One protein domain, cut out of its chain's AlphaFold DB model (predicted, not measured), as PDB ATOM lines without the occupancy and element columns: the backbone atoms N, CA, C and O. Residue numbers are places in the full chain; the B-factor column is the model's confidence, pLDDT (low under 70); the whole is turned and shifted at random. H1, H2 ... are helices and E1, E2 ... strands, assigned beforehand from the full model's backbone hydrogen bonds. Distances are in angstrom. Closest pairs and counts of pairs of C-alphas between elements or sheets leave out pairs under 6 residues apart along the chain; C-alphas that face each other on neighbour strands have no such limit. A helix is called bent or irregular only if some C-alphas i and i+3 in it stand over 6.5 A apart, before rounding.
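AT A GLANCE: This is residues 31 to 196 of the 196 residues of an uncharacterized protein of Coraliomargarita sinensis (UniProt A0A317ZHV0). A twisted sheet of four strands makes one end of the model and a cluster of helices makes the other, and the long bent helix H5 spans both. Its arm H5b covers one face of the sheet at E2, E3 and E4, while its arm H5a reaches from E1 into the cluster, where H4 packs along it, H3 meets its first residues and H1 is near. The printed part has 166 residues with five named helices and four named strands, in the order H1 E1 E2 E3 E4 H2 H3 H4 H5, mixed in class; the sheet runs E1 E2 E3 E4, antiparallel throughout. It is compact, with a radius of gyration of the C-alphas of 16.1 A and spans of 49 by 37 by 26 A.

HOW THE PARTS SIT: E1 (residues 78 to 83), E2 (88 to 95), E3 (100 to 107) and E4 (110 to 118) form a meander, each strand the antiparallel neighbour of the one before. Within hydrogen-bond range are N 81 and O 90 at 2.8 A between E1 and E2, N 93 and O 102 at 2.8 A between E2 and E3, and N 105 and O 112 at 2.9 A between E3 and E4. By its hydrogen bonds H5 (166 to 194) was assigned as one helix, but it is bent: C-alphas 180 and 183 are 8.0 A apart, and its arms H5a (166 to 180) and H5b (183 to 194) are about perpendicular, at 76 degrees. Both arms are on one face of the sheet, giving two layers, helices over a sheet. H5b has a height over the sheet of 8.9 A and runs slantwise to the strands, at 40 degrees to E3 on the local plane. The closest C-alphas of E1 and H5a, Leu 80 and Gln 174, are 6.9 A apart. H4 (144 to 154) touches H5a, closest at the C-alphas of Ala 150 and Ile 173, 5.3 A, with a shallow tilt of 33 degrees, only just short of steep, the same way. H3 (136 to 139) touches residues 166 to 167 of H5a alone, closest at the C-alphas of Leu 138 and Phe 167, 5.2 A. H1 (31 to 41) is close to H5a but not clearly touching, with the C-alphas of Leu 33 and Ile 172 closest at 6.6 A. H2 (122 to 125) only grazes the sheet. Every O i to N i+4 pair is within hydrogen-bond range in H1, H4 and H5b, and 10 of 11 in H5a; H2 and H3 are too short for such a pair.

IN THESE COORDINATES: H1 begins at C-alpha 31, (146.304, 135.311, 136.620). E4, the longest strand, measures 24.3 A, H5a 21.8 A and H5b 16.6 A, ending at C-alpha 194, (144.594, 152.960, 110.911).

THE WHOLE: The C-alphas of Lys 44 and Asp 195 are the two farthest apart, 50.2 A. The printed part has no cut. The links H1 to E1, of 36 residues, and H4 to H5, of 11, are long. Mean pLDDT of the printed part is 77.5, with residues 50 to 72, 126 to 135 and 196 under 70.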
ATOM      1  N   LYS A  31     146.292 136.785 136.589       76.38
ATOM      2  CA  LYS A  31     146.304 135.311 136.620       76.38
ATOM      3  C   LYS A  31     147.661 134.745 136.202       76.38
ATOM      4  O   LYS A  31     148.141 133.793 136.813       76.38
ATOM      5  N   GLU A  32     148.293 135.367 135.215       74.25
ATOM      6  CA  GLU A  32     149.633 135.025 134.748       74.25
ATOM      7  C   GLU A  32     150.688 135.159 135.861       74.25
ATOM      8  O   GLU A  32     151.379 134.190 136.177       74.25
ATOM      9  N   LEU A  33     150.745 136.314 136.538       79.69
ATOM     10  CA  LEU A  33     151.676 136.556 137.647       79.69
ATOM     11  C   LEU A  33     151.437 135.600 138.815       79.69
ATOM     12  O   LEU A  33     152.384 135.042 139.371       79.69
ATOM     13  N   ASN A  34     150.171 135.360 139.150       81.31
ATOM     14  CA  ASN A  34     149.788 134.387 140.168       81.31
ATOM     15  C   ASN A  34     150.265 132.974 139.814       81.31
ATOM     16  O   ASN A  34     150.802 132.266 140.668       81.31
ATOM     17  N   THR A  35     150.084 132.554 138.563       77.94
ATOM     18  CA  THR A  35     150.497 131.217 138.125       77.94
ATOM     19  C   THR A  35     152.022 131.100 138.134       77.94
ATOM     20  O   THR A  35     152.548 130.117 138.653       77.94
ATOM     21  N   ARG A  36     152.744 132.145 137.707       79.50
ATOM     22  CA  ARG A  36     154.211 132.214 137.796       79.50
ATOM     23  C   ARG A  36     154.730 132.089 139.211       79.50
ATOM     24  O   ARG A  36     155.591 131.249 139.454       79.50
ATOM     25  N   LEU A  37     154.192 132.863 140.148       85.56
ATOM     26  CA  LEU A  37     154.608 132.781 141.545       85.56
ATOM     27  C   LEU A  37     154.403 131.367 142.101       85.56
ATOM     28  O   LEU A  37     155.297 130.839 142.755       85.56
ATOM     29  N   ARG A  38     153.279 130.708 141.784       83.56
ATOM     30  CA  ARG A  38     153.041 129.310 142.187       83.56
ATOM     31  C   ARG A  38     154.052 128.336 141.584       83.56
ATOM     32  O   ARG A  38     154.523 127.465 142.306       83.56
ATOM     33  N   CYS A  39     154.387 128.471 140.300       82.31
ATOM     34  CA  CYS A  39     155.398 127.628 139.654       82.31
ATOM     35  C   CYS A  39     156.775 127.820 140.298       82.31
ATOM     36  O   CYS A  39     157.409 126.843 140.686       82.31
ATOM     37  N   VAL A  40     157.190 129.074 140.499       86.44
ATOM     38  CA  VAL A  40     158.483 129.406 141.109       86.44
ATOM     39  C   VAL A  40     158.583 128.887 142.543       86.44
ATOM     40  O   VAL A  40     159.609 128.338 142.925       86.44
ATOM     41  N   MET A  41     157.512 128.988 143.335       84.56
ATOM     42  CA  MET A  41     157.493 128.462 144.706       84.56
ATOM     43  C   MET A  41     157.651 126.936 144.786       84.56
ATOM     44  O   MET A  41     158.053 126.427 145.829       84.56
ATOM     45  N   ARG A  42     157.337 126.197 143.715       83.50
ATOM     46  CA  ARG A  42     157.485 124.732 143.658       83.50
ATOM     47  C   ARG A  42     158.891 124.285 143.250       83.50
ATOM     48  O   ARG A  42     159.195 123.097 143.335       83.50
ATOM     49  N   GLN A  43     159.734 125.205 142.792       84.44
ATOM     50  CA  GLN A  43     161.068 124.912 142.276       84.44
ATOM     51  C   GLN A  43     162.119 124.970 143.386       84.44
ATOM     52  O   GLN A  43     162.037 125.791 144.299       84.44
ATOM     53  N   LYS A  44     163.122 124.087 143.306       79.50
ATOM     54  CA  LYS A  44     164.153 123.946 144.346       79.50
ATOM     55  C   LYS A  44     165.381 124.812 144.074       79.50
ATOM     56  O   LYS A  44     166.043 125.233 145.020       79.50
ATOM     57  N   SER A  45     165.683 125.100 142.808       84.75
ATOM     58  CA  SER A  45     166.865 125.864 142.406       84.75
ATOM     59  C   SER A  45     166.553 126.972 141.390       84.75
ATOM     60  O   SER A  45     165.507 126.984 140.743       84.75
ATOM     61  N   TYR A  46     167.487 127.915 141.223       85.06
ATOM     62  CA  TYR A  46     167.402 128.955 140.186       85.06
ATOM     63  C   TYR A  46     167.541 128.402 138.764       85.06
ATOM     64  O   TYR A  46     167.086 129.032 137.815       85.06
ATOM     65  N   THR A  47     168.163 127.236 138.591       79.94
ATOM     66  CA  THR A  47     168.263 126.581 137.283       79.94
ATOM     67  C   THR A  47     166.939 125.961 136.856       79.94
ATOM     68  O   THR A  47     166.674 125.887 135.664       79.94
ATOM     69  N   ASP A  48     166.077 125.604 137.809       78.00
ATOM     70  CA  ASP A  48     164.741 125.061 137.525       78.00
ATOM     71  C   ASP A  48     163.743 126.161 137.133       78.00
ATOM     72  O   ASP A  48     162.664 125.881 136.627       78.00
ATOM     73  N   GLN A  49     164.101 127.425 137.371       80.12
ATOM     74  CA  GLN A  49     163.269 128.607 137.139       80.12
ATOM     75  C   GLN A  49     163.197 129.064 135.672       80.12
ATOM     76  O   GLN A  49     162.566 130.088 135.386       80.12
ATOM     77  N   ILE A  50     163.825 128.323 134.757       67.44
ATOM     78  CA  ILE A  50     163.881 128.617 133.322       67.44
ATOM     79  C   ILE A  50     162.500 128.385 132.686       67.44
ATOM     80  O   ILE A  50     161.814 127.421 133.010       67.44
ATOM     81  N   ASP A  51     162.085 129.288 131.792       60.09
ATOM     82  CA  ASP A  51     160.927 129.110 130.900       60.09
ATOM     83  C   ASP A  51     159.574 128.826 131.573       60.09
ATOM     84  O   ASP A  51     158.686 128.212 130.994       60.09
ATOM     85  N   THR A  52     159.347 129.370 132.772       55.25
ATOM     86  CA  THR A  52     158.085 129.159 133.504       55.25
ATOM     87  C   THR A  52     156.812 129.632 132.779       55.25
ATOM     88  O   THR A  52     155.742 129.234 133.225       55.25
ATOM     89  N   PHE A  53     156.899 130.417 131.685       49.75
ATOM     90  CA  PHE A  53     155.760 130.863 130.842       49.75
ATOM     91  C   PHE A  53     156.091 131.129 129.354       49.75
ATOM     92  O   PHE A  53     155.250 131.658 128.630       49.75
ATOM     93  N   SER A  54     157.299 130.831 128.875       48.69
ATOM     94  CA  SER A  54     157.687 131.187 127.503       48.69
ATOM     95  C   SER A  54     156.982 130.256 126.503       48.69
ATOM     96  O   SER A  54     157.347 129.087 126.411       48.69
ATOM     97  N   MET A  55     156.000 130.741 125.733       37.97
ATOM     98  CA  MET A  55     155.699 130.097 124.451       37.97
ATOM     99  C   MET A  55     156.801 130.504 123.479       37.97
ATOM    100  O   MET A  55     156.943 131.682 123.162       37.97
ATOM    101  N   VAL A  56     157.605 129.536 123.052       38.06
ATOM    102  CA  VAL A  56     158.540 129.717 121.942       38.06
ATOM    103  C   VAL A  56     157.699 129.907 120.684       38.06
ATOM    104  O   VAL A  56     156.936 129.009 120.334       38.06
ATOM    105  N   PHE A  57     157.825 131.051 120.012       34.28
ATOM    106  CA  PHE A  57     157.403 131.154 118.619       34.28
ATOM    107  C   PHE A  57     158.639 131.048 117.724       34.28
ATOM    108  O   PHE A  57     159.605 131.778 117.956       34.28
ATOM    109  N   PRO A  58     158.649 130.134 116.744       37.38
ATOM    110  CA  PRO A  58     159.728 130.046 115.773       37.38
ATOM    111  C   PRO A  58     159.572 131.148 114.717       37.38
ATOM    112  O   PRO A  58     158.470 131.361 114.214       37.38
ATOM    113  N   HIS A  59     160.671 131.796 114.323       34.09
ATOM    114  CA  HIS A  59     160.743 132.456 113.020       34.09
ATOM    115  C   HIS A  59     162.136 132.283 112.393       34.09
ATOM    116  O   HIS A  59     163.102 132.886 112.840       34.09
ATOM    117  N   SER A  60     162.175 131.456 111.339       37.09
ATOM    118  CA  SER A  60     163.292 131.107 110.434       37.09
ATOM    119  C   SER A  60     164.588 130.542 111.046       37.09
ATOM    120  O   SER A  60     164.992 130.870 112.153       37.09
ATOM    121  N   GLU A  61     165.220 129.638 110.294       44.00
ATOM    122  CA  GLU A  61     166.108 128.563 110.772       44.00
ATOM    123  C   GLU A  61     167.501 128.980 111.285       44.00
ATOM    124  O   GLU A  61     168.221 128.125 111.793       44.00
ATOM    125  N   GLU A  62     167.888 130.259 111.224       48.41
ATOM    126  CA  GLU A  62     169.277 130.670 111.514       48.41
ATOM    127  C   GLU A  62     169.476 131.541 112.763       48.41
ATOM    128  O   GLU A  62     170.616 131.794 113.144       48.41
ATOM    129  N   THR A  63     168.418 131.961 113.465       43.69
ATOM    130  CA  THR A  63     168.566 132.601 114.788       43.69
ATOM    131  C   THR A  63     167.373 132.303 115.691       43.69
ATOM    132  O   THR A  63     166.230 132.606 115.358       43.69
ATOM    133  N   ALA A  64     167.607 131.762 116.889       41.72
ATOM    134  CA  ALA A  64     166.567 131.653 117.904       41.72
ATOM    135  C   ALA A  64     166.355 133.018 118.573       41.72
ATOM    136  O   ALA A  64     166.788 133.271 119.702       41.72
ATOM    137  N   VAL A  65     165.632 133.910 117.892       44.84
ATOM    138  CA  VAL A  65     165.029 135.068 118.554       44.84
ATOM    139  C   VAL A  65     163.906 134.546 119.446       44.84
ATOM    140  O   VAL A  65     162.821 134.181 118.993       44.84
ATOM    141  N   ARG A  66     164.171 134.475 120.752       45.03
ATOM    142  CA  ARG A  66     163.143 134.154 121.745       45.03
ATOM    143  C   ARG A  66     162.246 135.378 121.927       45.03
ATOM    144  O   ARG A  66     162.607 136.313 122.638       45.03
ATOM    145  N   TRP A  67     161.073 135.367 121.300       45.66
ATOM    146  CA  TRP A  67     160.007 136.319 121.606       45.66
ATOM    147  C   TRP A  67     159.487 136.028 123.011       45.66
ATOM    148  O   TRP A  67     158.949 134.953 123.283       45.66
ATOM    149  N   TYR A  68     159.716 136.955 123.938       55.19
ATOM    150  CA  TYR A  68     159.316 136.767 125.323       55.19
ATOM    151  C   TYR A  68     157.935 137.348 125.580       55.19
ATOM    152  O   TYR A  68     157.720 138.548 125.470       55.19
ATOM    153  N   LEU A  69     157.081 136.451 126.069       51.53
ATOM    154  CA  LEU A  69     155.795 136.692 126.704       51.53
ATOM    155  C   LEU A  69     154.714 137.260 125.783       51.53
ATOM    156  O   LEU A  69     154.553 138.463 125.618       51.53
ATOM    157  N   HIS A  70     153.854 136.370 125.297       52.47
ATOM    158  CA  HIS A  70     152.510 136.790 124.938       52.47
ATOM    159  C   HIS A  70     151.811 137.220 126.234       52.47
ATOM    160  O   HIS A  70     151.299 136.380 126.975       52.47
ATOM    161  N   HIS A  71     151.776 138.520 126.534       60.22
ATOM    162  CA  HIS A  71     150.751 139.032 127.438       60.22
ATOM    163  C   HIS A  71     149.414 138.609 126.818       60.22
ATOM    164  O   HIS A  71     149.094 139.061 125.724       60.22
ATOM    165  N   GLN A  72     148.681 137.670 127.430       60.03
ATOM    166  CA  GLN A  72     147.514 137.003 126.802       60.03
ATOM    167  C   GLN A  72     146.465 137.983 126.259       60.03
ATOM    168  O   GLN A  72     145.679 137.648 125.384       60.03
ATOM    169  N   GLU A  73     146.468 139.193 126.800       70.00
ATOM    170  CA  GLU A  73     145.530 140.261 126.488       70.00
ATOM    171  C   GLU A  73     146.057 141.286 125.467       70.00
ATOM    172  O   GLU A  73     145.323 142.204 125.119       70.00
ATOM    173  N   MET A  74     147.313 141.186 125.017       74.81
ATOM    174  CA  MET A  74     147.831 142.033 123.942       74.81
ATOM    175  C   MET A  74     147.582 141.340 122.592       74.81
ATOM    176  O   MET A  74     147.924 140.162 122.470       74.81
ATOM    177  N   PRO A  75     147.004 142.029 121.587       74.31
ATOM    178  CA  PRO A  75     146.580 141.398 120.332       74.31
ATOM    179  C   PRO A  75     147.742 141.028 119.400       74.31
ATOM    180  O   PRO A  75     147.565 140.238 118.475       74.31
ATOM    181  N   TYR A  76     148.932 141.579 119.650       79.94
ATOM    182  CA  TYR A  76     150.109 141.419 118.805       79.94
ATOM    183  C   TYR A  76     151.299 140.858 119.583       79.94
ATOM    184  O   TYR A  76     151.459 141.087 120.792       79.94
ATOM    185  N   MET A  77     152.171 140.147 118.863       79.19
ATOM    186  CA  MET A  77     153.459 139.715 119.395       79.19
ATOM    187  C   MET A  77     154.287 140.935 119.776       79.19
ATOM    188  O   MET A  77     154.368 141.902 119.017       79.19
ATOM    189  N   HIS A  78     154.900 140.893 120.952       79.56
ATOM    190  CA  HIS A  78     155.654 142.024 121.454       79.56
ATOM    191  C   HIS A  78     156.869 141.600 122.268       79.56
ATOM    192  O   HIS A  78     156.928 140.506 122.822       79.56
ATOM    193  N   ILE A  79     157.837 142.505 122.342       79.00
ATOM    194  CA  ILE A  79     158.982 142.434 123.241       79.00
ATOM    195  C   ILE A  79     158.897 143.658 124.134       79.00
ATOM    196  O   ILE A  79     158.703 144.773 123.657       79.00
ATOM    197  N   LEU A  80     159.063 143.455 125.435       80.62
ATOM    198  CA  LEU A  80     159.169 144.553 126.378       80.62
ATOM    199  C   LEU A  80     160.572 144.587 126.965       80.62
ATOM    200  O   LEU A  80     161.084 143.603 127.503       80.62
ATOM    201  N   GLU A  81     161.185 145.754 126.915       79.38
ATOM    202  CA  GLU A  81     162.420 146.084 127.593       79.38
ATOM    203  C   GLU A  81     162.134 147.128 128.666       79.38
ATOM    204  O   GLU A  81     161.320 148.029 128.488       79.38
ATOM    205  N   THR A  82     162.807 147.009 129.810       77.81
ATOM    206  CA  THR A  82     162.814 148.099 130.782       77.81
ATOM    207  C   THR A  82     164.228 148.440 131.194       77.81
ATOM    208  O   THR A  82     165.008 147.543 131.518       77.81
ATOM    209  N   HIS A  83     164.489 149.726 131.346       79.25
ATOM    210  CA  HIS A  83     165.682 150.261 131.982       79.25
ATOM    211  C   HIS A  83     165.312 150.900 133.317       79.25
ATOM    212  O   HIS A  83     164.135 151.121 133.623       79.25
ATOM    213  N   ASN A  84     166.326 151.193 134.134       76.94
ATOM    214  CA  ASN A  84     166.163 151.979 135.358       76.94
ATOM    215  C   ASN A  84     165.025 151.459 136.255       76.94
ATOM    216  O   ASN A  84     164.183 152.223 136.719       76.94
ATOM    217  N   HIS A  85     164.959 150.137 136.454       71.31
ATOM    218  CA  HIS A  85     163.936 149.479 137.280       71.31
ATOM    219  C   HIS A  85     162.480 149.723 136.834       71.31
ATOM    220  O   HIS A  85     161.569 149.758 137.666       71.31
ATOM    221  N   GLY A  86     162.245 149.877 135.527       70.56
ATOM    222  CA  GLY A  86     160.907 150.118 134.978       70.56
ATOM    223  C   GLY A  86     160.541 151.593 134.820       70.56
ATOM    224  O   GLY A  86     159.395 151.889 134.485       70.56
ATOM    225  N   ASN A  87     161.478 152.514 135.067       76.19
ATOM    226  CA  ASN A  87     161.243 153.948 134.865       76.19
ATOM    227  C   ASN A  87     161.233 154.334 133.379       76.19
ATOM    228  O   ASN A  87     160.473 155.217 132.992       76.19
ATOM    229  N   THR A  88     162.043 153.646 132.571       84.06
ATOM    230  CA  THR A  88     162.066 153.775 131.110       84.06
ATOM    231  C   THR A  88     161.744 152.417 130.516       84.06
ATOM    232  O   THR A  88     162.255 151.402 131.006       84.06
ATOM    233  N   MET A  89     160.887 152.368 129.501       85.75
ATOM    234  CA  MET A  89     160.507 151.108 128.865       85.75
ATOM    235  C   MET A  89     160.425 151.268 127.358       85.75
ATOM    236  O   MET A  89     159.961 152.295 126.884       85.75
ATOM    237  N   PHE A  90     160.828 150.229 126.640       88.19
ATOM    238  CA  PHE A  90     160.640 150.119 125.201       88.19
ATOM    239  C   PHE A  90     159.753 148.918 124.930       88.19
ATOM    240  O   PHE A  90     160.011 147.822 125.434       88.19
ATOM    241  N   LEU A  91     158.686 149.139 124.179       87.94
ATOM    242  CA  LEU A  91     157.757 148.112 123.754       87.94
ATOM    243  C   LEU A  91     157.819 148.008 122.237       87.94
ATOM    244  O   LEU A  91     157.452 148.936 121.527       87.94
ATOM    245  N   TYR A  92     158.275 146.861 121.767       87.25
ATOM    246  CA  TYR A  92     158.366 146.523 120.357       87.25
ATOM    247  C   TYR A  92     157.160 145.657 120.034       87.25
ATOM    248  O   TYR A  92     156.995 144.611 120.654       87.25
ATOM    249  N   VAL A  93     156.314 146.077 119.103       87.19
ATOM    250  CA  VAL A  93     155.078 145.378 118.738       87.19
ATOM    251  C   VAL A  93     155.148 145.007 117.272       87.19
ATOM    252  O   VAL A  93     155.186 145.880 116.412       87.19
ATOM    253  N   TRP A  94     155.172 143.713 116.978       86.12
ATOM    254  CA  TRP A  94     155.151 143.226 115.608       86.12
ATOM    255  C   TRP A  94     153.738 143.299 115.042       86.12
ATOM    256  O   TRP A  94     152.819 142.688 115.589       86.12
ATOM    257  N   VAL A  95     153.576 144.010 113.928       85.69
ATOM    258  CA  VAL A  95     152.295 144.157 113.237       85.69
ATOM    259  C   VAL A  95     152.383 143.450 111.879       85.69
ATOM    260  O   VAL A  95     152.888 144.031 110.913       85.69
ATOM    261  N   PRO A  96     151.856 142.213 111.755       81.44
ATOM    262  CA  PRO A  96     151.991 141.414 110.535       81.44
ATOM    263  C   PRO A  96     151.465 142.111 109.279       81.44
ATOM    264  O   PRO A  96     152.100 142.055 108.229       81.44
ATOM    265  N   ARG A  97     150.333 142.822 109.391       83.94
ATOM    266  CA  ARG A  97     149.711 143.548 108.271       83.94
ATOM    267  C   ARG A  97     150.638 144.612 107.678       83.94
ATOM    268  O   ARG A  97     150.626 144.811 106.469       83.94
ATOM    269  N   LEU A  98     151.444 145.265 108.514       84.75
ATOM    270  CA  LEU A  98     152.383 146.309 108.096       84.75
ATOM    271  C   LEU A  98     153.767 145.753 107.738       84.75
ATOM    272  O   LEU A  98     154.632 146.514 107.305       84.75
ATOM    273  N   ARG A  99     154.010 144.455 107.979       83.88
ATOM    274  CA  ARG A  99     155.345 143.829 107.942       83.88
ATOM    275  C   ARG A  99     156.409 144.677 108.658       83.88
ATOM    276  O   ARG A  99     157.552 144.793 108.215       83.88
ATOM    277  N   SER A 100     155.988 145.313 109.749       87.12
ATOM    278  CA  SER A 100     156.758 146.310 110.483       87.12
ATOM    279  C   SER A 100     156.544 146.140 111.982       87.12
ATOM    280  O   SER A 100     155.500 145.659 112.430       87.12
ATOM    281  N   ALA A 101     157.532 146.559 112.761       88.12
ATOM    282  CA  ALA A 101     157.435 146.668 114.203       88.12
ATOM    283  C   ALA A 101     157.205 148.124 114.616       88.12
ATOM    284  O   ALA A 101     157.935 149.029 114.208       88.12
ATOM    285  N   VAL A 102     156.196 148.334 115.456       90.56
ATOM    286  CA  VAL A 102     155.931 149.604 116.131       90.56
ATOM    287  C   VAL A 102     156.729 149.623 117.428       90.56
ATOM    288  O   VAL A 102     156.598 148.723 118.256       90.56
ATOM    289  N   ILE A 103     157.561 150.643 117.609       91.56
ATOM    290  CA  ILE A 103     158.377 150.832 118.805       91.56
ATOM    291  C   ILE A 103     157.766 151.970 119.609       91.56
ATOM    292  O   ILE A 103     157.759 153.118 119.168       91.56
ATOM    293  N   LEU A 104     157.272 151.654 120.799       91.69
ATOM    294  CA  LEU A 104     156.743 152.620 121.750       91.69
ATOM    295  C   LEU A 104     157.736 152.807 122.892       91.69
ATOM    296  O   LEU A 104     158.234 151.832 123.458       91.69
ATOM    297  N   GLU A 105     157.992 154.054 123.261       92.81
ATOM    298  CA  GLU A 105     158.796 154.388 124.428       92.81
ATOM    299  C   GLU A 105     157.888 154.881 125.551       92.81
ATOM    300  O   GLU A 105     156.987 155.693 125.347       92.81
ATOM    301  N   LYS A 106     158.144 154.394 126.764       87.50
ATOM    302  CA  LYS A 106     157.554 154.926 127.982       87.50
ATOM    303  C   LYS A 106     158.586 155.726 128.749       87.50
ATOM    304  O   LYS A 106     159.535 155.150 129.293       87.50
ATOM    305  N   GLN A 107     158.313 157.011 128.919       84.38
ATOM    306  CA  GLN A 107     159.013 157.862 129.870       84.38
ATOM    307  C   GLN A 107     158.047 158.252 130.988       84.38
ATOM    308  O   GLN A 107     156.962 158.775 130.759       84.38
ATOM    309  N   PHE A 108     158.412 157.954 132.236       76.50
ATOM    310  CA  PHE A 108     157.555 158.191 133.405       76.50
ATOM    311  C   PHE A 108     156.179 157.521 133.302       76.50
ATOM    312  O   PHE A 108     156.076 156.339 133.611       76.50
ATOM    313  N   SER A 109     155.122 158.241 132.928       76.94
ATOM    314  CA  SER A 109     153.749 157.731 132.809       76.94
ATOM    315  C   SER A 109     153.147 157.906 131.416       76.94
ATOM    316  O   SER A 109     151.985 157.546 131.239       76.94
ATOM    317  N   THR A 110     153.904 158.433 130.454       83.31
ATOM    318  CA  THR A 110     153.458 158.631 129.070       83.31
ATOM    319  C   THR A 110     154.058 157.561 128.172       83.31
ATOM    320  O   THR A 110     155.172 157.100 128.420       83.31
ATOM    321  N   TRP A 111     153.276 157.123 127.186       89.12
ATOM    322  CA  TRP A 111     153.728 156.246 126.112       89.12
ATOM    323  C   TRP A 111     153.641 157.021 124.812       89.12
ATOM    324  O   TRP A 111     152.569 157.534 124.486       89.12
ATOM    325  N   ASP A 112     154.746 157.039 124.089       89.00
ATOM    326  CA  ASP A 112     154.917 157.804 122.869       89.00
ATOM    327  C   ASP A 112     155.450 156.885 121.764       89.00
ATOM    328  O   ASP A 112     156.171 155.913 122.025       89.00
ATOM    329  N   LEU A 113     155.078 157.172 120.515       93.25
ATOM    330  CA  LEU A 113     155.644 156.484 119.359       93.25
ATOM    331  C   LEU A 113     157.111 156.887 119.207       93.25
ATOM    332  O   LEU A 113     157.418 158.048 118.957       93.25
ATOM    333  N   SER A 114     158.009 155.913 119.331       93.00
ATOM    334  CA  SER A 114     159.442 156.108 119.123       93.00
ATOM    335  C   SER A 114     159.804 155.939 117.647       93.00
ATOM    336  O   SER A 114     160.422 156.819 117.051       93.00
ATOM    337  N   ALA A 115     159.388 154.826 117.033       92.00
ATOM    338  CA  ALA A 115     159.665 154.534 115.629       92.00
ATOM    339  C   ALA A 115     158.719 153.469 115.055       92.00
ATOM    340  O   ALA A 115     158.104 152.697 115.790       92.00
ATOM    341  N   VAL A 116     158.662 153.387 113.725       92.06
ATOM    342  CA  VAL A 116     158.109 152.240 112.989       92.06
ATOM    343  C   VAL A 116     159.214 151.713 112.085       92.06
ATOM    344  O   VAL A 116     159.706 152.449 111.230       92.06
ATOM    345  N   VAL A 117     159.622 150.464 112.292       90.19
ATOM    346  CA  VAL A 117     160.762 149.849 111.595       90.19
ATOM    347  C   VAL A 117     160.314 148.618 110.820       90.19
ATOM    348  O   VAL A 117     159.373 147.941 111.226       90.19
ATOM    349  N   SER A 118     160.976 148.307 109.706       86.06
ATOM    350  CA  SER A 118     160.709 147.063 108.980       86.06
ATOM    351  C   SER A 118     161.107 145.841 109.812       86.06
ATOM    352  O   SER A 118     161.950 145.923 110.704       86.06
ATOM    353  N   GLU A 119     160.544 144.682 109.469       78.88
ATOM    354  CA  GLU A 119     160.934 143.384 110.043       78.88
ATOM    355  C   GLU A 119     162.448 143.155 110.035       78.88
ATOM    356  O   GLU A 119     163.034 142.733 111.026       78.88
ATOM    357  N   THR A 120     163.091 143.487 108.917       78.12
ATOM    358  CA  THR A 120     164.526 143.285 108.707       78.12
ATOM    359  C   THR A 120     165.389 144.181 109.590       78.12
ATOM    360  O   THR A 120     166.446 143.748 110.034       78.12
ATOM    361  N   ALA A 121     164.938 145.406 109.874       79.81
ATOM    362  CA  ALA A 121     165.647 146.357 110.727       79.81
ATOM    363  C   ALA A 121     165.391 146.109 112.224       79.81
ATOM    364  O   ALA A 121     166.108 146.633 113.070       79.81
ATOM    365  N   LEU A 122     164.382 145.303 112.577       77.31
ATOM    366  CA  LEU A 122     164.025 145.038 113.970       77.31
ATOM    367  C   LEU A 122     165.180 144.414 114.765       77.31
ATOM    368  O   LEU A 122     165.326 144.705 115.951       77.31
ATOM    369  N   LEU A 123     166.004 143.579 114.126       74.44
ATOM    370  CA  LEU A 123     167.115 142.889 114.785       74.44
ATOM    371  C   LEU A 123     168.124 143.861 115.410       74.44
ATOM    372  O   LEU A 123     168.610 143.591 116.508       74.44
ATOM    373  N   ASP A 124     168.354 145.017 114.784       77.62
ATOM    374  CA  ASP A 124     169.264 146.054 115.292       77.62
ATOM    375  C   ASP A 124     168.725 146.746 116.552       77.62
ATOM    376  O   ASP A 124     169.470 147.355 117.322       77.62
ATOM    377  N   HIS A 125     167.416 146.642 116.781       73.12
ATOM    378  CA  HIS A 125     166.727 147.253 117.909       73.12
ATOM    379  C   HIS A 125     166.478 146.283 119.070       73.12
ATOM    380  O   HIS A 125     166.160 146.736 120.173       73.12
ATOM    381  N   ILE A 126     166.616 144.970 118.856       69.81
ATOM    382  CA  ILE A 126     166.434 143.975 119.915       69.81
ATOM    383  C   ILE A 126     167.673 143.969 120.822       69.81
ATOM    384  O   ILE A 126     168.793 143.759 120.358       69.81
ATOM    385  N   PRO A 127     167.512 144.118 122.148       65.94
ATOM    386  CA  PRO A 127     168.646 144.114 123.065       65.94
ATOM    387  C   PRO A 127     169.491 142.843 122.985       65.94
ATOM    388  O   PRO A 127     168.967 141.737 123.118       65.94
ATOM    389  N   ASN A 128     170.819 143.007 122.958       66.31
ATOM    390  CA  ASN A 128     171.805 141.916 122.883       66.31
ATOM    391  C   ASN A 128     171.593 140.774 123.890       66.31
ATOM    392  O   ASN A 128     171.986 139.639 123.648       66.31
ATOM    393  N   ARG A 129     170.987 141.046 125.052       63.62
ATOM    394  CA  ARG A 129     170.698 140.011 126.061       63.62
ATOM    395  C   ARG A 129     169.652 138.986 125.610       63.62
ATOM    396  O   ARG A 129     169.576 137.919 126.210       63.62
ATOM    397  N   PHE A 130     168.838 139.310 124.613       62.09
ATOM    398  CA  PHE A 130     167.858 138.393 124.036       62.09
ATOM    399  C   PHE A 130     168.450 137.517 122.926       62.09
ATOM    400  O   PHE A 130     167.801 136.560 122.516       62.09
ATOM    401  N   LEU A 131     169.685 137.799 122.502       63.75
ATOM    402  CA  LEU A 131     170.442 136.975 121.568       63.75
ATOM    403  C   LEU A 131     171.092 135.790 122.307       63.75
ATOM    404  O   LEU A 131     171.438 135.876 123.491       63.75
ATOM    405  N   GLU A 132     171.240 134.665 121.604       55.78
ATOM    406  CA  GLU A 132     171.566 133.330 122.142       55.78
ATOM    407  C   GLU A 132     172.811 133.270 123.048       55.78
ATOM    408  O   GLU A 132     172.877 132.457 123.974       55.78
ATOM    409  N   SER A 133     173.778 134.166 122.845       53.53
ATOM    410  CA  SER A 133     175.075 134.163 123.533       53.53
ATOM    411  C   SER A 133     175.008 134.482 125.032       53.53
ATOM    412  O   SER A 133     175.986 134.273 125.750       53.53
ATOM    413  N   ASN A 134     173.866 134.958 125.543       58.72
ATOM    414  CA  ASN A 134     173.778 135.490 126.904       58.72
ATOM    415  C   ASN A 134     172.947 134.641 127.887       58.72
ATOM    416  O   ASN A 134     172.654 135.095 128.989       58.72
ATOM    417  N   ALA A 135     172.618 133.381 127.578       62.81
ATOM    418  CA  ALA A 135     171.741 132.521 128.398       62.81
ATOM    419  C   ALA A 135     172.104 132.403 129.903       62.81
ATOM    420  O   ALA A 135     171.267 132.015 130.723       62.81
ATOM    421  N   ALA A 136     173.325 132.773 130.305       70.12
ATOM    422  CA  ALA A 136     173.728 132.872 131.705       70.12
ATOM    423  C   ALA A 136     172.799 133.771 132.543       70.12
ATOM    424  O   ALA A 136     172.531 133.447 133.701       70.12
ATOM    425  N   TRP A 137     172.279 134.881 132.002       71.00
ATOM    426  CA  TRP A 137     171.424 135.795 132.780       71.00
ATOM    427  C   TRP A 137     170.064 135.190 133.154       71.00
ATOM    428  O   TRP A 137     169.510 135.564 134.189       71.00
ATOM    429  N   LEU A 138     169.570 134.207 132.390       73.19
ATOM    430  CA  LEU A 138     168.323 133.486 132.682       73.19
ATOM    431  C   LEU A 138     168.396 132.711 134.003       73.19
ATOM    432  O   LEU A 138     167.382 132.517 134.670       73.19
ATOM    433  N   LYS A 139     169.610 132.299 134.389       77.50
ATOM    434  CA  LYS A 139     169.894 131.484 135.580       77.50
ATOM    435  C   LYS A 139     170.469 132.306 136.738       77.50
ATOM    436  O   LYS A 139     170.573 131.803 137.855       77.50
ATOM    437  N   LYS A 140     170.863 133.563 136.493       86.12
ATOM    438  CA  LYS A 140     171.443 134.437 137.523       86.12
ATOM    439  C   LYS A 140     170.381 134.819 138.559       86.12
ATOM    440  O   LYS A 140     169.259 135.139 138.166       86.12
ATOM    441  N   PRO A 141     170.716 134.854 139.861       91.00
ATOM    442  CA  PRO A 141     169.839 135.423 140.879       91.00
ATOM    443  C   PRO A 141     169.498 136.885 140.575       91.00
ATOM    444  O   PRO A 141     170.343 137.634 140.079       91.00
ATOM    445  N   ALA A 142     168.277 137.305 140.903       90.50
ATOM    446  CA  ALA A 142     167.889 138.706 140.834       90.50
ATOM    447  C   ALA A 142     168.687 139.548 141.842       90.50
ATOM    448  O   ALA A 142     168.958 139.125 142.970       90.50
ATOM    449  N   SER A 143     169.041 140.772 141.449       91.88
ATOM    450  CA  SER A 143     169.694 141.726 142.343       91.88
ATOM    451  C   SER A 143     168.743 142.191 143.454       91.88
ATOM    452  O   SER A 143     167.517 142.101 143.339       91.88
ATOM    453  N   LYS A 144     169.293 142.776 144.529       92.44
ATOM    454  CA  LYS A 144     168.481 143.371 145.607       92.44
ATOM    455  C   LYS A 144     167.486 144.404 145.062       92.44
ATOM    456  O   LYS A 144     166.319 144.378 145.439       92.44
ATOM    457  N   SER A 145     167.922 145.281 144.157       90.94
ATOM    458  CA  SER A 145     167.064 146.316 143.567       90.94
ATOM    459  C   SER A 145     165.951 145.734 142.693       90.94
ATOM    460  O   SER A 145     164.817 146.210 142.761       90.94
ATOM    461  N   GLN A 146     166.225 144.666 141.938       89.62
ATOM    462  CA  GLN A 146     165.195 143.935 141.192       89.62
ATOM    463  C   GLN A 146     164.161 143.312 142.133       89.62
ATOM    464  O   GLN A 146     162.964 143.482 141.911       89.62
ATOM    465  N   MET A 147     164.601 142.671 143.220       94.00
ATOM    466  CA  MET A 147     163.699 142.086 144.218       94.00
ATOM    467  C   MET A 147     162.799 143.138 144.880       94.00
ATOM    468  O   MET A 147     161.589 142.940 144.960       94.00
ATOM    469  N   TYR A 148     163.350 144.288 145.293       93.19
ATOM    470  CA  TYR A 148     162.552 145.400 145.832       93.19
ATOM    471  C   TYR A 148     161.548 145.948 144.815       93.19
ATOM    472  O   TYR A 148     160.408 146.253 145.163       93.19
ATOM    473  N   THR A 149     161.954 146.056 143.551       91.25
ATOM    474  CA  THR A 149     161.078 146.555 142.488       91.25
ATOM    475  C   THR A 149     159.938 145.578 142.220       91.25
ATOM    476  O   THR A 149     158.785 146.000 142.195       91.25
ATOM    477  N   ALA A 150     160.228 144.281 142.095       90.06
ATOM    478  CA  ALA A 150     159.210 143.242 141.950       90.06
ATOM    479  C   ALA A 150     158.233 143.256 143.136       90.06
ATOM    480  O   ALA A 150     157.022 143.204 142.933       90.06
ATOM    481  N   ALA A 151     158.740 143.440 144.359       90.44
ATOM    482  CA  ALA A 151     157.918 143.568 145.559       90.44
ATOM    483  C   ALA A 151     156.941 144.729 145.511       90.44
ATOM    484  O   ALA A 151     155.745 144.557 145.745       90.44
ATOM    485  N   ARG A 152     157.447 145.898 145.121       89.38
ATOM    486  CA  ARG A 152     156.630 147.087 144.918       89.38
ATOM    487  C   ARG A 152     155.562 146.860 143.849       89.38
ATOM    488  O   ARG A 152     154.433 147.294 144.038       89.38
ATOM    489  N   GLN A 153     155.897 146.199 142.740       86.25
ATOM    490  CA  GLN A 153     154.932 145.948 141.665       86.25
ATOM    491  C   GLN A 153     153.828 144.967 142.070       86.25
ATOM    492  O   GLN A 153     152.674 145.182 141.708       86.25
ATOM    493  N   LEU A 154     154.172 143.948 142.863       85.38
ATOM    494  CA  LEU A 154     153.229 142.970 143.407       85.38
ATOM    495  C   LEU A 154     152.440 143.483 144.622       85.38
ATOM    496  O   LEU A 154     151.564 142.771 145.101       85.38
ATOM    497  N   LEU A 155     152.754 144.680 145.138       86.50
ATOM    498  CA  LEU A 155     152.215 145.205 146.400       86.50
ATOM    499  C   LEU A 155     152.447 144.242 147.584       86.50
ATOM    500  O   LEU A 155     151.616 144.111 148.479       86.50
ATOM    501  N   MET A 156     153.596 143.560 147.591       84.75
ATOM    502  CA  MET A 156     153.965 142.574 148.608       84.75
ATOM    503  C   MET A 156     155.217 143.011 149.379       84.75
ATOM    504  O   MET A 156     156.113 143.630 148.801       84.75
ATOM    505  N   PRO A 157     155.359 142.644 150.666       87.62
ATOM    506  CA  PRO A 157     156.623 142.805 151.374       87.62
ATOM    507  C   PRO A 157     157.735 141.971 150.725       87.62
ATOM    508  O   PRO A 157     157.534 140.794 150.429       87.62
ATOM    509  N   VAL A 158     158.934 142.545 150.566       89.75
ATOM    510  CA  VAL A 158     160.061 141.891 149.866       89.75
ATOM    511  C   VAL A 158     160.439 140.525 150.457       89.75
ATOM    512  O   VAL A 158     160.775 139.608 149.718       89.75
ATOM    513  N   HIS A 159     160.323 140.359 151.778       87.25
ATOM    514  CA  HIS A 159     160.642 139.108 152.475       87.25
ATOM    515  C   HIS A 159     159.612 137.989 152.239       87.25
ATOM    516  O   HIS A 159     159.882 136.842 152.577       87.25
ATOM    517  N   ARG A 160     158.435 138.306 151.680       85.62
ATOM    518  CA  ARG A 160     157.392 137.326 151.332       85.62
ATOM    519  C   ARG A 160     157.483 136.837 149.887       85.62
ATOM    520  O   ARG A 160     156.693 135.990 149.487       85.62
ATOM    521  N   ILE A 161     158.406 137.378 149.096       87.19
ATOM    522  CA  ILE A 161     158.555 137.025 147.684       87.19
ATOM    523  C   ILE A 161     159.574 135.900 147.575       87.19
ATOM    524  O   ILE A 161     160.641 135.992 148.191       87.19
ATOM    525  N   PRO A 162     159.278 134.835 146.806       89.12
ATOM    526  CA  PRO A 162     160.241 133.767 146.595       89.12
ATOM    527  C   PRO A 162     161.502 134.314 145.927       89.12
ATOM    528  O   PRO A 162     161.469 135.307 145.206       89.12
ATOM    529  N   LYS A 163     162.630 133.643 146.133       90.06
ATOM    530  CA  LYS A 163     163.869 133.973 145.426       90.06
ATOM    531  C   LYS A 163     163.665 133.830 143.912       90.06
ATOM    532  O   LYS A 163     163.260 132.767 143.449       90.06
ATOM    533  N   LEU A 164     163.975 134.884 143.158       89.94
ATOM    534  CA  LEU A 164     163.787 134.938 141.706       89.94
ATOM    535  C   LEU A 164     165.123 134.943 140.965       89.94
ATOM    536  O   LEU A 164     166.094 135.542 141.434       89.94
ATOM    537  N   THR A 165     165.157 134.351 139.774       89.00
ATOM    538  CA  THR A 165     166.174 134.704 138.776       89.00
ATOM    539  C   THR A 165     165.976 136.142 138.293       89.00
ATOM    540  O   THR A 165     164.874 136.696 138.375       89.00
ATOM    541  N   ALA A 166     167.031 136.755 137.755       84.94
ATOM    542  CA  ALA A 166     166.970 138.080 137.145       84.94
ATOM    543  C   ALA A 166     165.891 138.138 136.050       84.94
ATOM    544  O   ALA A 166     165.141 139.107 135.989       84.94
ATOM    545  N   PHE A 167     165.751 137.067 135.261       81.88
ATOM    546  CA  PHE A 167     164.681 136.911 134.276       81.88
ATOM    547  C   PHE A 167     163.284 136.927 134.900       81.88
ATOM    548  O   PHE A 167     162.434 137.711 134.485       81.88
ATOM    549  N   ASN A 168     163.042 136.114 135.931       83.62
ATOM    550  CA  ASN A 168     161.732 136.051 136.579       83.62
ATOM    551  C   ASN A 168     161.349 137.375 137.243       83.62
ATOM    552  O   ASN A 168     160.197 137.793 137.136       83.62
ATOM    553  N   ALA A 169     162.300 138.046 137.895       87.19
ATOM    554  CA  ALA A 169     162.065 139.364 138.473       87.19
ATOM    555  C   ALA A 169     161.733 140.395 137.391       87.19
ATOM    556  O   ALA A 169     160.762 141.138 137.530       87.19
ATOM    557  N   GLN A 170     162.503 140.403 136.303       83.25
ATOM    558  CA  GLN A 170     162.300 141.308 135.180       83.25
ATOM    559  C   GLN A 170     160.916 141.126 134.559       83.25
ATOM    560  O   GLN A 170     160.211 142.112 134.353       83.25
ATOM    561  N   LEU A 171     160.496 139.879 134.359       81.44
ATOM    562  CA  LEU A 171     159.186 139.585 133.807       81.44
ATOM    563  C   LEU A 171     158.051 140.048 134.724       81.44
ATOM    564  O   LEU A 171     157.121 140.704 134.271       81.44
ATOM    565  N   ILE A 172     158.141 139.768 136.028       84.75
ATOM    566  CA  ILE A 172     157.129 140.224 136.990       84.75
ATOM    567  C   ILE A 172     156.987 141.746 136.938       84.75
ATOM    568  O   ILE A 172     155.868 142.263 136.925       84.75
ATOM    569  N   ILE A 173     158.113 142.463 136.900       85.81
ATOM    570  CA  ILE A 173     158.134 143.925 136.815       85.81
ATOM    571  C   ILE A 173     157.461 144.383 135.517       85.81
ATOM    572  O   ILE A 173     156.563 145.221 135.558       85.81
ATOM    573  N   GLN A 174     157.865 143.799 134.393       82.69
ATOM    574  CA  GLN A 174     157.364 144.089 133.054       82.69
ATOM    575  C   GLN A 174     155.860 143.880 132.922       82.69
ATOM    576  O   GLN A 174     155.143 144.833 132.623       82.69
ATOM    577  N   THR A 175     155.373 142.674 133.216       81.81
ATOM    578  CA  THR A 175     153.950 142.324 133.145       81.81
ATOM    579  C   THR A 175     153.121 143.232 134.046       81.81
ATOM    580  O   THR A 175     152.077 143.730 133.633       81.81
ATOM    581  N   SER A 176     153.594 143.516 135.264       82.50
ATOM    582  CA  SER A 176     152.869 144.390 136.195       82.50
ATOM    583  C   SER A 176     152.741 145.821 135.678       82.50
ATOM    584  O   SER A 176     151.701 146.446 135.880       82.50
ATOM    585  N   ILE A 177     153.787 146.360 135.040       80.19
ATOM    586  CA  ILE A 177     153.743 147.719 134.496       80.19
ATOM    587  C   ILE A 177     152.896 147.752 133.225       80.19
ATOM    588  O   ILE A 177     151.990 148.578 133.140       80.19
ATOM    589  N   LEU A 178     153.137 146.848 132.270       80.12
ATOM    590  CA  LEU A 178     152.408 146.818 131.000       80.12
ATOM    591  C   LEU A 178     150.903 146.654 131.225       80.12
ATOM    592  O   LEU A 178     150.124 147.426 130.677       80.12
ATOM    593  N   LYS A 179     150.489 145.740 132.112       82.38
ATOM    594  CA  LYS A 179     149.073 145.500 132.430       82.38
ATOM    595  C   LYS A 179     148.326 146.768 132.860       82.38
ATOM    596  O   LYS A 179     147.151 146.913 132.539       82.38
ATOM    597  N   ARG A 180     148.985 147.700 133.563       80.31
ATOM    598  CA  ARG A 180     148.376 148.977 133.994       80.31
ATOM    599  C   ARG A 180     148.105 149.935 132.837       80.31
ATOM    600  O   ARG A 180     147.233 150.785 132.958       80.31
ATOM    601  N   HIS A 181     148.852 149.805 131.746       82.31
ATOM    602  CA  HIS A 181     148.765 150.675 130.575       82.31
ATOM    603  C   HIS A 181     148.217 149.955 129.341       82.31
ATOM    604  O   HIS A 181     148.141 150.559 128.278       82.31
ATOM    605  N   LEU A 182     147.831 148.683 129.470       84.69
ATOM    606  CA  LEU A 182     147.592 147.809 128.329       84.69
ATOM    607  C   LEU A 182     146.528 148.356 127.375       84.69
ATOM    608  O   LEU A 182     146.754 148.371 126.173       84.69
ATOM    609  N   GLN A 183     145.406 148.852 127.904       83.69
ATOM    610  CA  GLN A 183     144.338 149.433 127.083       83.69
ATOM    611  C   GLN A 183     144.825 150.638 126.269       83.69
ATOM    612  O   GLN A 183     144.513 150.743 125.088       83.69
ATOM    613  N   TYR A 184     145.618 151.517 126.888       86.00
ATOM    614  CA  TYR A 184     146.183 152.692 126.222       86.00
ATOM    615  C   TYR A 184     147.187 152.291 125.142       86.00
ATOM    616  O   TYR A 184     147.119 152.772 124.020       86.00
ATOM    617  N   VAL A 185     148.087 151.367 125.476       86.44
ATOM    618  CA  VAL A 185     149.093 150.840 124.552       86.44
ATOM    619  C   VAL A 185     148.442 150.176 123.341       86.44
ATOM    620  O   VAL A 185     148.837 150.461 122.218       86.44
ATOM    621  N   CYS A 186     147.439 149.317 123.549       88.25
ATOM    622  CA  CYS A 186     146.746 148.654 122.443       88.25
ATOM    623  C   CYS A 186     146.065 149.682 121.541       88.25
ATOM    624  O   CYS A 186     146.232 149.621 120.333       88.25
ATOM    625  N   ARG A 187     145.376 150.666 122.129       86.69
ATOM    626  CA  ARG A 187     144.754 151.750 121.370       86.69
ATOM    627  C   ARG A 187     145.769 152.530 120.531       86.69
ATOM    628  O   ARG A 187     145.513 152.762 119.361       86.69
ATOM    629  N   LEU A 188     146.915 152.889 121.108       87.31
ATOM    630  CA  LEU A 188     147.966 153.616 120.394       87.31
ATOM    631  C   LEU A 188     148.506 152.809 119.203       87.31
ATOM    632  O   LEU A 188     148.764 153.372 118.146       87.31
ATOM    633  N   VAL A 189     148.664 151.491 119.360       88.81
ATOM    634  CA  VAL A 189     149.074 150.608 118.257       88.81
ATOM    635  C   VAL A 189     148.016 150.574 117.153       88.81
ATOM    636  O   VAL A 189     148.385 150.687 115.992       88.81
ATOM    637  N   GLU A 190     146.731 150.449 117.493       89.69
ATOM    638  CA  GLU A 190     145.643 150.446 116.501       89.69
ATOM    639  C   GLU A 190     145.547 151.777 115.743       89.69
ATOM    640  O   GLU A 190     145.468 151.767 114.520       89.69
ATOM    641  N   GLU A 191     145.654 152.920 116.431       88.50
ATOM    642  CA  GLU A 191     145.650 154.247 115.790       88.50
ATOM    643  C   GLU A 191     146.777 154.365 114.740       88.50
ATOM    644  O   GLU A 191     146.551 154.815 113.620       88.50
ATOM    645  N   ILE A 192     147.976 153.850 115.041       88.12
ATOM    646  CA  ILE A 192     149.107 153.819 114.092       88.12
ATOM    647  C   ILE A 192     148.830 152.909 112.883       88.12
ATOM    648  O   ILE A 192     149.359 153.155 111.794       88.12
ATOM    649  N   ILE A 193     148.060 151.835 113.073       87.25
ATOM    650  CA  ILE A 193     147.670 150.913 111.999       87.25
ATOM    651  C   ILE A 193     146.614 151.549 111.096       87.25
ATOM    652  O   ILE A 193     146.659 151.327 109.891       87.25
ATOM    653  N   GLU A 194     145.670 152.302 111.660       87.75
ATOM    654  CA  GLU A 194     144.594 152.960 110.911       87.75
ATOM    655  C   GLU A 194     145.091 154.154 110.083       87.75
ATOM    656  O   GLU A 194     144.589 154.376 108.982       87.75
ATOM    657  N   ASP A 195     146.109 154.875 110.561       77.19
ATOM    658  CA  ASP A 195     146.707 156.024 109.866       77.19
ATOM    659  C   ASP A 195     147.577 155.647 108.637       77.19
ATOM    660  O   ASP A 195     148.125 156.537 107.974       77.19
ATOM    661  N   ARG A 196     147.746 154.352 108.317       63.12
ATOM    662  CA  ARG A 196     148.631 153.841 107.246       63.12
ATOM    663  C   ARG A 196     147.945 152.889 106.270       63.12
ATOM    664  O   ARG A 196     148.266 153.003 105.065       63.12
TER     665      ARG A 196